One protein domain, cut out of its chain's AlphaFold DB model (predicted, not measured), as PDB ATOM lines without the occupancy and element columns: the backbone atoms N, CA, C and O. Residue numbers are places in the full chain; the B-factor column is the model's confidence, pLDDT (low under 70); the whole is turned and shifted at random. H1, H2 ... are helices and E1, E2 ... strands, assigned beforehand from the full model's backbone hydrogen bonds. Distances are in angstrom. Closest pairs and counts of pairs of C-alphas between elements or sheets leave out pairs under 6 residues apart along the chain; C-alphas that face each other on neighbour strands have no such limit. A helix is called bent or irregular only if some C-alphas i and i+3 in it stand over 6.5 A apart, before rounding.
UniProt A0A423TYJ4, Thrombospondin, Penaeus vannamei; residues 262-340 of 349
ATOM      1  N   THR A 262     246.854   3.587 193.303       82.50
ATOM      2  CA  THR A 262     247.677   2.724 192.437       82.50
ATOM      3  C   THR A 262     246.842   1.761 191.594       82.50
ATOM      4  O   THR A 262     247.390   0.933 190.870       82.50
ATOM      5  N   GLY A 263     245.510   1.821 191.701       83.94
ATOM      6  CA  GLY A 263     244.619   0.846 191.076       83.94
ATOM      7  C   GLY A 263     244.714  -0.555 191.690       83.94
ATOM      8  O   GLY A 263     244.229  -1.516 191.097       83.94
ATOM      9  N   LYS A 264     245.325  -0.689 192.877       85.75
ATOM     10  CA  LYS A 264     245.363  -1.950 193.622       85.75
ATOM     11  C   LYS A 264     243.938  -2.360 194.002       85.75
ATOM     12  O   LYS A 264     243.213  -1.601 194.641       85.75
ATOM     13  N   PHE A 265     243.559  -3.574 193.621       89.88
ATOM     14  CA  PHE A 265     242.252  -4.157 193.901       89.88
ATOM     15  C   PHE A 265     242.403  -5.410 194.769       89.88
ATOM     16  O   PHE A 265     243.372  -6.162 194.634       89.88
ATOM     17  N   SER A 266     241.451  -5.633 195.671       91.25
ATOM     18  CA  SER A 266     241.344  -6.857 196.464       91.25
ATOM     19  C   SER A 266     239.875  -7.165 196.725       91.25
ATOM     20  O   SER A 266     239.086  -6.261 197.007       91.25
ATOM     21  N   CYS A 267     239.517  -8.442 196.632       93.12
ATOM     22  CA  CYS A 267     238.164  -8.916 196.892       93.12
ATOM     23  C   CYS A 267     237.709  -8.590 198.322       93.12
ATOM     24  O   CYS A 267     238.386  -8.927 199.291       93.12
ATOM     25  N   ILE A 268     236.544  -7.948 198.445       90.56
ATOM     26  CA  ILE A 268     235.888  -7.648 199.734       90.56
ATOM     27  C   ILE A 268     234.667  -8.537 199.993       90.56
ATOM     28  O   ILE A 268     234.255  -8.714 201.137       90.56
ATOM     29  N   ALA A 269     234.073  -9.069 198.927       92.69
ATOM     30  CA  ALA A 269     232.960 -10.000 198.952       92.69
ATOM     31  C   ALA A 269     232.972 -10.830 197.658       92.69
ATOM     32  O   ALA A 269     233.704 -10.530 196.711       92.69
ATOM     33  N   GLU A 270     232.161 -11.883 197.633       94.38
ATOM     34  CA  GLU A 270     231.914 -12.656 196.420       94.38
ATOM     35  C   GLU A 270     231.177 -11.790 195.388       94.38
ATOM     36  O   GLU A 270     230.225 -11.083 195.729       94.38
ATOM     37  N   GLY A 271     231.601 -11.848 194.124       94.31
ATOM     38  CA  GLY A 271     230.964 -11.088 193.049       94.31
ATOM     39  C   GLY A 271     231.919 -10.650 191.945       94.31
ATOM     40  O   GLY A 271     233.053 -11.115 191.856       94.31
ATOM     41  N   ARG A 272     231.443  -9.743 191.085       95.19
ATOM     42  CA  ARG A 272     232.213  -9.182 189.970       95.19
ATOM     43  C   ARG A 272     232.411  -7.685 190.144       95.19
ATOM     44  O   ARG A 272     231.465  -6.964 190.449       95.19
ATOM     45  N   TYR A 273     233.630  -7.220 189.910       95.06
ATOM     46  CA  TYR A 273     234.064  -5.864 190.221       95.06
ATOM     47  C   TYR A 273     234.785  -5.240 189.038       95.06
ATOM     48  O   TYR A 273     235.544  -5.908 188.346       95.06
ATOM     49  N   SER A 274     234.572  -3.945 188.817       94.38
ATOM     50  CA  SER A 274     235.304  -3.199 187.792       94.38
ATOM     51  C   SER A 274     236.806  -3.225 188.068       94.38
ATOM     52  O   SER A 274     237.222  -3.066 189.216       94.38
ATOM     53  N   ASP A 275     237.620  -3.372 187.023       94.19
ATOM     54  CA  ASP A 275     239.063  -3.187 187.140       94.19
ATOM     55  C   ASP A 275     239.400  -1.682 187.223       94.19
ATOM     56  O   ASP A 275     239.074  -0.933 186.296       94.19
ATOM     57  N   PRO A 276     240.070  -1.207 188.293       92.06
ATOM     58  CA  PRO A 276     240.476   0.193 188.414       92.06
ATOM     59  C   PRO A 276     241.416   0.674 187.302       92.06
ATOM     60  O   PRO A 276     241.497   1.875 187.062       92.06
ATOM     61  N   LEU A 277     242.139  -0.232 186.636       91.56
ATOM     62  CA  LEU A 277     243.152   0.097 185.629       91.56
ATOM     63  C   LEU A 277     242.658  -0.046 184.185       91.56
ATOM     64  O   LEU A 277     243.352   0.384 183.265       91.56
ATOM     65  N   SER A 278     241.484  -0.639 183.956       94.00
ATOM     66  CA  SER A 278     240.947  -0.807 182.605       94.00
ATOM     67  C   SER A 278     239.426  -0.902 182.576       94.00
ATOM     68  O   SER A 278     238.824  -1.738 183.241       94.00
ATOM     69  N   CYS A 279     238.802  -0.124 181.689       95.06
ATOM     70  CA  CYS A 279     237.362  -0.212 181.434       95.06
ATOM     71  C   CYS A 279     236.944  -1.476 180.676       95.06
ATOM     72  O   CYS A 279     235.757  -1.788 180.632       95.06
ATOM     73  N   SER A 280     237.883  -2.192 180.054       95.69
ATOM     74  CA  SER A 280     237.606  -3.437 179.330       95.69
ATOM     75  C   SER A 280     237.820  -4.681 180.188       95.69
ATOM     76  O   SER A 280     237.687  -5.789 179.678       95.69
ATOM     77  N   ARG A 281     238.151  -4.538 181.476       96.81
ATOM     78  CA  ARG A 281     238.430  -5.670 182.364       96.81
ATOM     79  C   ARG A 281     237.590  -5.614 183.635       96.81
ATOM     80  O   ARG A 281     237.078  -4.565 184.028       96.81
ATOM     81  N   TYR A 282     237.442  -6.766 184.272       96.50
ATOM     82  CA  TYR A 282     236.764  -6.903 185.555       96.50
ATOM     83  C   TYR A 282     237.360  -8.062 186.351       96.50
ATOM     84  O   TYR A 282     237.886  -9.018 185.780       96.50
ATOM     85  N   PHE A 283     237.264  -7.985 187.671       96.69
ATOM     86  CA  PHE A 283     237.634  -9.063 188.576       96.69
ATOM     87  C   PHE A 283     236.410  -9.896 188.946       96.69
ATOM     88  O   PHE A 283     235.344  -9.342 189.206       96.69
ATOM     89  N   GLU A 284     236.561 -11.213 189.004       96.31
ATOM     90  CA  GLU A 284     235.612 -12.136 189.626       96.31
ATOM     91  C   GLU A 284     236.223 -12.660 190.929       96.31
ATOM     92  O   GLU A 284     237.347 -13.160 190.957       96.31
ATOM     93  N   CYS A 285     235.486 -12.491 192.022       96.25
ATOM     94  CA  CYS A 285     235.860 -12.899 193.366       96.25
ATOM     95  C   CYS A 285     235.001 -14.093 193.767       96.25
ATOM     96  O   CYS A 285     233.782 -13.958 193.898       96.25
ATOM     97  N   VAL A 286     235.638 -15.242 193.979       95.62
ATOM     98  CA  VAL A 286     234.989 -16.495 194.386       95.62
ATOM     99  C   VAL A 286     235.499 -16.875 195.769       95.62
ATOM    100  O   VAL A 286     236.701 -16.812 196.011       95.62
ATOM    101  N   VAL A 287     234.607 -17.256 196.685       94.44
ATOM    102  CA  VAL A 287     235.007 -17.691 198.034       94.44
ATOM    103  C   VAL A 287     235.922 -18.911 197.932       94.44
ATOM    104  O   VAL A 287     235.561 -19.910 197.309       94.44
ATOM    105  N   ASP A 288     237.094 -18.824 198.556       92.50
ATOM    106  CA  ASP A 288     238.070 -19.907 198.610       92.50
ATOM    107  C   ASP A 288     238.796 -19.867 199.959       92.50
ATOM    108  O   ASP A 288     239.671 -19.037 200.197       92.50
ATOM    109  N   GLU A 289     238.399 -20.755 200.873       88.75
ATOM    110  CA  GLU A 289     238.947 -20.817 202.236       88.75
ATOM    111  C   GLU A 289     240.425 -21.250 202.274       88.75
ATOM    112  O   GLU A 289     241.051 -21.187 203.332       88.75
ATOM    113  N   ALA A 290     240.988 -21.709 201.148       90.50
ATOM    114  CA  ALA A 290     242.403 -22.047 201.040       90.50
ATOM    115  C   ALA A 290     243.308 -20.818 200.822       90.50
ATOM    116  O   ALA A 290     244.510 -20.913 201.070       90.50
ATOM    117  N   GLU A 291     242.754 -19.689 200.373       88.19
ATOM    118  CA  GLU A 291     243.486 -18.437 200.158       88.19
ATOM    119  C   GLU A 291     243.569 -17.618 201.455       88.19
ATOM    120  O   GLU A 291     242.605 -17.535 202.216       88.19
ATOM    121  N   GLU A 292     244.694 -16.938 201.700       84.56
ATOM    122  CA  GLU A 292     244.875 -16.107 202.908       84.56
ATOM    123  C   GLU A 292     243.848 -14.965 203.007       84.56
ATOM    124  O   GLU A 292     243.474 -14.541 204.102       84.56
ATOM    125  N   THR A 293     243.369 -14.475 201.863       85.44
ATOM    126  CA  THR A 293     242.336 -13.436 201.759       85.44
ATOM    127  C   THR A 293     240.912 -13.989 201.890       85.44
ATOM    128  O   THR A 293     239.970 -13.205 202.000       85.44
ATOM    129  N   GLY A 294     240.735 -15.316 201.852       91.19
ATOM    130  CA  GLY A 294     239.438 -15.999 201.801       91.19
ATOM    131  C   GLY A 294     238.741 -15.970 200.433       91.19
ATOM    132  O   GLY A 294     237.613 -16.458 200.312       91.19
ATOM    133  N   PHE A 295     239.381 -15.403 199.403       94.69
ATOM    134  CA  PHE A 295     238.826 -15.302 198.054       94.69
ATOM    135  C   PHE A 295     239.868 -15.629 196.987       94.69
ATOM    136  O   PHE A 295     240.955 -15.050 196.967       94.69
ATOM    137  N   ARG A 296     239.476 -16.452 196.011       93.62
ATOM    138  CA  ARG A 296     240.177 -16.566 194.735       93.62
ATOM    139  C   ARG A 296     239.755 -15.411 193.826       93.62
ATOM    140  O   ARG A 296     238.566 -15.230 193.558       93.62
ATOM    141  N   GLN A 297     240.736 -14.640 193.358       94.38
ATOM    142  CA  GLN A 297     240.541 -13.498 192.464       94.38
ATOM    143  C   GLN A 297     240.957 -13.862 191.033       94.38
ATOM    144  O   GLN A 297     242.117 -14.189 190.787       94.38
ATOM    145  N   GLU A 298     240.033 -13.754 190.081       94.69
ATOM    146  CA  GLU A 298     240.278 -13.997 188.655       94.69
ATOM    147  C   GLU A 298     240.072 -12.702 187.852       94.69
ATOM    148  O   GLU A 298     239.107 -11.970 188.069       94.69
ATOM    149  N   LEU A 299     240.997 -12.379 186.941       97.00
ATOM    150  CA  LEU A 299     240.893 -11.215 186.052       97.00
ATOM    151  C   LEU A 299     240.323 -11.652 184.701       97.00
ATOM    152  O   LEU A 299     240.877 -12.533 184.044       97.00
ATOM    153  N   HIS A 300     239.264 -10.983 184.262       97.25
ATOM    154  CA  HIS A 300     238.614 -11.222 182.981       97.25
ATOM    155  C   HIS A 300     238.688  -9.991 182.085       97.25
ATOM    156  O   HIS A 300     238.663  -8.852 182.553       97.25
ATOM    157  N   GLU A 301     238.721 -10.237 180.780       97.88
ATOM    158  CA  GLU A 301     238.697  -9.209 179.750       97.88
ATOM    159  C   GLU A 301     237.418  -9.337 178.920       97.88
ATOM    160  O   GLU A 301     236.998 -10.433 178.533       97.88
ATOM    161  N   CYS A 302     236.763  -8.205 178.689       97.12
ATOM    162  CA  CYS A 302     235.615  -8.115 177.811       97.12
ATOM    163  C   CYS A 302     236.039  -8.354 176.352       97.12
ATOM    164  O   CYS A 302     237.176  -8.071 175.977       97.12
ATOM    165  N   PRO A 303     235.124  -8.843 175.495       97.06
ATOM    166  CA  PRO A 303     235.387  -8.934 174.063       97.06
ATOM    167  C   PRO A 303     235.778  -7.580 173.453       97.06
ATOM    168  O   PRO A 303     235.400  -6.526 173.960       97.06
ATOM    169  N   GLU A 304     236.476  -7.611 172.320       96.00
ATOM    170  CA  GLU A 304     236.876  -6.398 171.603       96.00
ATOM    171  C   GLU A 304     235.663  -5.499 171.283       96.00
ATOM    172  O   GLU A 304     234.631  -5.973 170.799       96.00
ATOM    173  N   GLY A 305     235.774  -4.200 171.586       94.31
ATOM    174  CA  GLY A 305     234.686  -3.222 171.441       94.31
ATOM    175  C   GLY A 305     233.642  -3.235 172.569       94.31
ATOM    176  O   GLY A 305     232.612  -2.564 172.457       94.31
ATOM    177  N   TYR A 306     233.878  -3.990 173.647       96.38
ATOM    178  CA  TYR A 306     233.035  -4.005 174.840       96.38
ATOM    179  C   TYR A 306     233.773  -3.450 176.061       96.38
ATOM    180  O   TYR A 306     234.970  -3.650 176.245       96.38
ATOM    181  N   VAL A 307     233.011  -2.801 176.936       96.88
ATOM    182  CA  VAL A 307     233.452  -2.280 178.231       96.88
ATOM    183  C   VAL A 307     232.628  -2.902 179.351       96.88
ATOM    184  O   VAL A 307     231.465  -3.264 179.158       96.88
ATOM    185  N   TRP A 308     233.223  -3.048 180.526       97.00
ATOM    186  CA  TRP A 308     232.533  -3.529 181.713       97.00
ATOM    187  C   TRP A 308     231.595  -2.451 182.272       97.00
ATOM    188  O   TRP A 308     232.018  -1.325 182.531       97.00
ATOM    189  N   ASP A 309     230.324  -2.800 182.489       96.06
ATOM    190  CA  ASP A 309     229.355  -1.953 183.191       96.06
ATOM    191  C   ASP A 309     228.829  -2.697 184.429       96.06
ATOM    192  O   ASP A 309     228.097  -3.683 184.272       96.06
ATOM    193  N   PRO A 310     229.153  -2.248 185.658       94.94
ATOM    194  CA  PRO A 310     228.710  -2.905 186.887       94.94
ATOM    195  C   PRO A 310     227.188  -2.830 187.093       94.94
ATOM    196  O   PRO A 310     226.628  -3.696 187.754       94.94
ATOM    197  N   SER A 311     226.497  -1.854 186.491       94.69
ATOM    198  CA  SER A 311     225.034  -1.701 186.599       94.69
ATOM    199  C   SER A 311     224.254  -2.591 185.620       94.69
ATOM    200  O   SER A 311     223.022  -2.710 185.678       94.69
ATOM    201  N   ALA A 312     224.954  -3.223 184.672       93.12
ATOM    202  CA  ALA A 312     224.318  -4.044 183.659       93.12
ATOM    203  C   ALA A 312     223.703  -5.316 184.266       93.12
ATOM    204  O   ALA A 312     224.217  -5.911 185.210       93.12
ATOM    205  N   ARG A 313     222.577  -5.750 183.680       90.06
ATOM    206  CA  ARG A 313     221.788  -6.918 184.120       90.06
ATOM    207  C   ARG A 313     221.369  -6.887 185.602       90.06
ATOM    208  O   ARG A 313     221.349  -7.926 186.249       90.06
ATOM    209  N   GLY A 314     220.957  -5.719 186.096       86.44
ATOM    210  CA  GLY A 314     220.439  -5.577 187.461       86.44
ATOM    211  C   GLY A 314     221.550  -5.673 188.500       86.44
ATOM    212  O   GLY A 314     221.465  -6.505 189.394       86.44
ATOM    213  N   ASP A 315     222.594  -4.863 188.320       88.12
ATOM    214  CA  ASP A 315     223.762  -4.760 189.210       88.12
ATOM    215  C   ASP A 315     224.606  -6.043 189.338       88.12
ATOM    216  O   ASP A 315     225.464  -6.156 190.209       88.12
ATOM    217  N   PHE A 316     224.393  -7.015 188.444       89.38
ATOM    218  CA  PHE A 316     225.233  -8.213 188.341       89.38
ATOM    219  C   PHE A 316     226.575  -7.926 187.645       89.38
ATOM    220  O   PHE A 316     227.540  -8.673 187.803       89.38
ATOM    221  N   GLY A 317     226.623  -6.857 186.850       92.94
ATOM    222  CA  GLY A 317     227.773  -6.482 186.048       92.94
ATOM    223  C   GLY A 317     227.899  -7.308 184.767       92.94
ATOM    224  O   GLY A 317     227.783  -8.539 184.754       92.94
ATOM    225  N   HIS A 318     228.103  -6.631 183.639       95.19
ATOM    226  CA  HIS A 318     228.250  -7.298 182.348       95.19
ATOM    227  C   HIS A 318     229.052  -6.452 181.360       95.19
ATOM    228  O   HIS A 318     228.974  -5.226 181.372       95.19
ATOM    229  N   CYS A 319     229.749  -7.112 180.434       96.56
ATOM    230  CA  CYS A 319     230.337  -6.444 179.278       96.56
ATOM    231  C   CYS A 319     229.227  -5.924 178.351       96.56
ATOM    232  O   CYS A 319     228.354  -6.689 177.920       96.56
ATOM    233  N   VAL A 320     229.262  -4.637 178.033       95.94
ATOM    234  CA  VAL A 320     228.338  -3.942 177.127       95.94
ATOM    235  C   VAL A 320     229.127  -3.275 176.007       95.94
ATOM    236  O   VAL A 320     230.317  -3.032 176.161       95.94
ATOM    237  N   LEU A 321     228.490  -3.007 174.866       95.12
ATOM    238  CA  LEU A 321     229.157  -2.308 173.763       95.12
ATOM    239  C   LEU A 321     229.688  -0.949 174.234       95.12
ATOM    240  O   LEU A 321     229.034  -0.259 175.022       95.12
ATOM    241  N   GLU A 322     230.855  -0.560 173.732       87.88
ATOM    242  CA  GLU A 322     231.444   0.745 174.020       87.88
ATOM    243  C   GLU A 322     230.455   1.878 173.664       87.88
ATOM    244  O   GLU A 322     229.835   1.885 172.600       87.88
ATOM    245  N   GLY A 323     230.228   2.797 174.609       87.62
ATOM    246  CA  GLY A 323     229.212   3.857 174.512       87.62
ATOM    247  C   GLY A 323     227.800   3.479 174.993       87.62
ATOM    248  O   GLY A 323     226.976   4.370 175.190       87.62
ATOM    249  N   ALA A 324     227.514   2.194 175.239       91.69
ATOM    250  CA  ALA A 324     226.250   1.743 175.835       91.69
ATOM    251  C   ALA A 324     226.304   1.609 177.370       91.69
ATOM    252  O   ALA A 324     225.258   1.400 177.991       91.69
ATOM    253  N   SER A 325     227.496   1.721 177.972       90.81
ATOM    254  CA  SER A 325     227.660   1.723 179.431       90.81
ATOM    255  C   SER A 325     226.902   2.885 180.058       90.81
ATOM    256  O   SER A 325     227.034   4.036 179.635       90.81
ATOM    257  N   LYS A 326     226.117   2.583 181.090       90.00
ATOM    258  CA  LYS A 326     225.427   3.592 181.901       90.00
ATOM    259  C   LYS A 326     226.315   4.126 183.015       90.00
ATOM    260  O   LYS A 326     226.054   5.215 183.526       90.00
ATOM    261  N   THR A 327     227.347   3.371 183.377       90.31
ATOM    262  CA  THR A 327     228.305   3.749 184.410       90.31
ATOM    263  C   THR A 327     229.537   4.377 183.756       90.31
ATOM    264  O   THR A 327     230.186   3.719 182.934       90.31
ATOM    265  N   PRO A 328     229.890   5.632 184.091       88.00
ATOM    266  CA  PRO A 328     231.141   6.232 183.646       88.00
ATOM    267  C   PRO A 328     232.329   5.421 184.164       88.00
ATOM    268  O   PRO A 328     232.394   5.105 185.351       88.00
ATOM    269  N   CYS A 329     233.275   5.117 183.283       87.50
ATOM    270  CA  CYS A 329     234.528   4.477 183.649       87.50
ATOM    271  C   CYS A 329     235.686   5.428 183.343       87.50
ATOM    272  O   CYS A 329     235.785   5.957 182.237       87.50
ATOM    273  N   SER A 330     236.544   5.651 184.336       87.25
ATOM    274  CA  SER A 330     237.774   6.430 184.207       87.25
ATOM    275  C   SER A 330     238.896   5.633 184.864       87.25
ATOM    276  O   SER A 330     238.968   5.628 186.097       87.25
ATOM    277  N   PRO A 331     239.735   4.932 184.082       88.12
ATOM    278  CA  PRO A 331     240.841   4.162 184.625       88.12
ATOM    279  C   PRO A 331     241.797   5.048 185.413       88.12
ATOM    280  O   PRO A 331     242.047   6.204 185.059       88.12
ATOM    281  N   VAL A 332     242.350   4.488 186.478       86.25
ATOM    282  CA  VAL A 332     243.405   5.120 187.260       86.25
ATOM    283  C   VAL A 332     244.641   5.275 186.376       86.25
ATOM    284  O   VAL A 332     245.100   4.323 185.744       86.25
ATOM    285  N   THR A 333     245.187   6.490 186.334       81.12
ATOM    286  CA  THR A 333     246.454   6.760 185.648       81.12
ATOM    287  C   THR A 333     247.596   6.421 186.596       81.12
ATOM    288  O   THR A 333     247.743   7.056 187.638       81.12
ATOM    289  N   ILE A 334     248.389   5.405 186.255       80.25
ATOM    290  CA  ILE A 334     249.553   5.009 187.053       80.25
ATOM    291  C   ILE A 334     250.646   6.070 186.890       80.25
ATOM    292  O   ILE A 334     251.031   6.401 185.766       80.25
ATOM    293  N   ASN A 335     251.167   6.579 188.007       81.88
ATOM    294  CA  ASN A 335     252.331   7.461 187.996       81.88
ATOM    295  C   ASN A 335     253.566   6.708 187.488       81.88
ATOM    296  O   ASN A 335     253.830   5.585 187.904       81.88
ATOM    297  N   LYS A 336     254.374   7.354 186.639       82.94
ATOM    298  CA  LYS A 336     255.676   6.811 186.190       82.94
ATOM    299  C   LYS A 336     256.689   6.667 187.327       82.94
ATOM    300  O   LYS A 336     257.731   6.047 187.155       82.94
ATOM    301  N   CYS A 337     256.384   7.289 188.457       85.88
ATOM    302  CA  CYS A 337     257.191   7.282 189.649       85.88
ATOM    303  C   CYS A 337     257.064   5.978 190.421       85.88
ATOM    304  O   CYS A 337     255.983   5.621 190.886       85.88
ATOM    305  N   THR A 338     258.195   5.299 190.591       83.31
ATOM    306  CA  THR A 338     258.299   4.130 191.460       83.31
ATOM    307  C   THR A 338     258.462   4.598 192.897       83.31
ATOM    308  O   THR A 338     259.314   5.437 193.183       83.31
ATOM    309  N   ILE A 339     257.665   4.037 193.802       83.44
ATOM    310  CA  ILE A 339     257.781   4.269 195.241       83.44
ATOM    311  C   ILE A 339     258.760   3.224 195.800       83.44
ATOM    312  O   ILE A 339     258.460   2.036 195.695       83.44
ATOM    313  N   PRO A 340     259.927   3.614 196.348       79.31
ATOM    314  CA  PRO A 340     260.829   2.694 197.031       79.31
ATOM    315  C   PRO A 340     260.172   1.793 198.078       79.31
ATOM    316  O   PRO A 340     259.284   2.206 198.829       79.31
TER     317      PRO A 340
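This is residues 262 to 340 of the 349 residues of the protein "Thrombospondin" of Penaeus vannamei (UniProt A0A423TYJ4). A long, bent three-strand sheet, E1 to E3, has a small two-strand sheet, E4 and E5, beside the first residues of E2, and a long tail without named elements, residues 322 to 340, runs from E5 past the turn between E1 and E2 and on away from the sheet. The short helix H1 sits in the loop between E4 and E5, at the far end from the last residue of the tail. The printed part has 79 residues with five named strands and one named helix, in the order E1, E2, E3, E4, H1, E5; both sheets are antiparallel, the larger in the order E1, E2, E3. The class is mostly strand, though under half of the residues are in named elements. The whole is only just compact, close to loose, with a radius of gyration of the C-alphas of 13.8 A, and flat, spanning 37 by 35 by 18 A.

E1, residues 271 to 275, begins at C-alpha 271 at (230.964, -11.088, 193.049) and is 12.8 A long. E2, residues 278 to 287, is the longest strand at 23.6 A and bends by 58 degrees at residue 281. E3, residues 295 to 301, is 19.3 A long and ends at C-alpha 301 at (238.697, -9.209, 179.750). E4 is residues 306 to 309, 9.4 A; H1 is residues 312 to 315, 5.6 A. E5, residues 318 to 321, is 10.0 A long and ends at C-alpha 321 at (229.157, -2.308, 173.763).

E1, E2 and E3 form a meander, each strand the antiparallel neighbour of the one before. E1 and E2 are a hairpin at 151 degrees, with N 273 and O 283 within hydrogen-bond range at 2.8 A. E2 and E3 are a hairpin at 153 degrees, with N 284 and O 298 at 2.8 A. The closest C-alphas of E2 and E4 are those of Ser 280 and Val 307, 4.4 A apart. E4 and E5 are antiparallel at 135 degrees, with N 307 and O 320 at 2.8 A. E3 is apart from E5. H1 is not on the larger sheet; its closest C-alpha pair with E5 is Ala 312 and His 318, 5.3 A. H1 is too short for any O i to N i+4 pair, and its one O i to N i+3 pair is not within range.

The two C-alphas farthest apart are those of Gly 314 and Pro 340, 42.3 A. The printed part has no cut. The link from E2 to E3 is short, the other links between named elements are tight, and none is long. Mean pLDDT of the printed part is 91.5, and no printed residue is under 70.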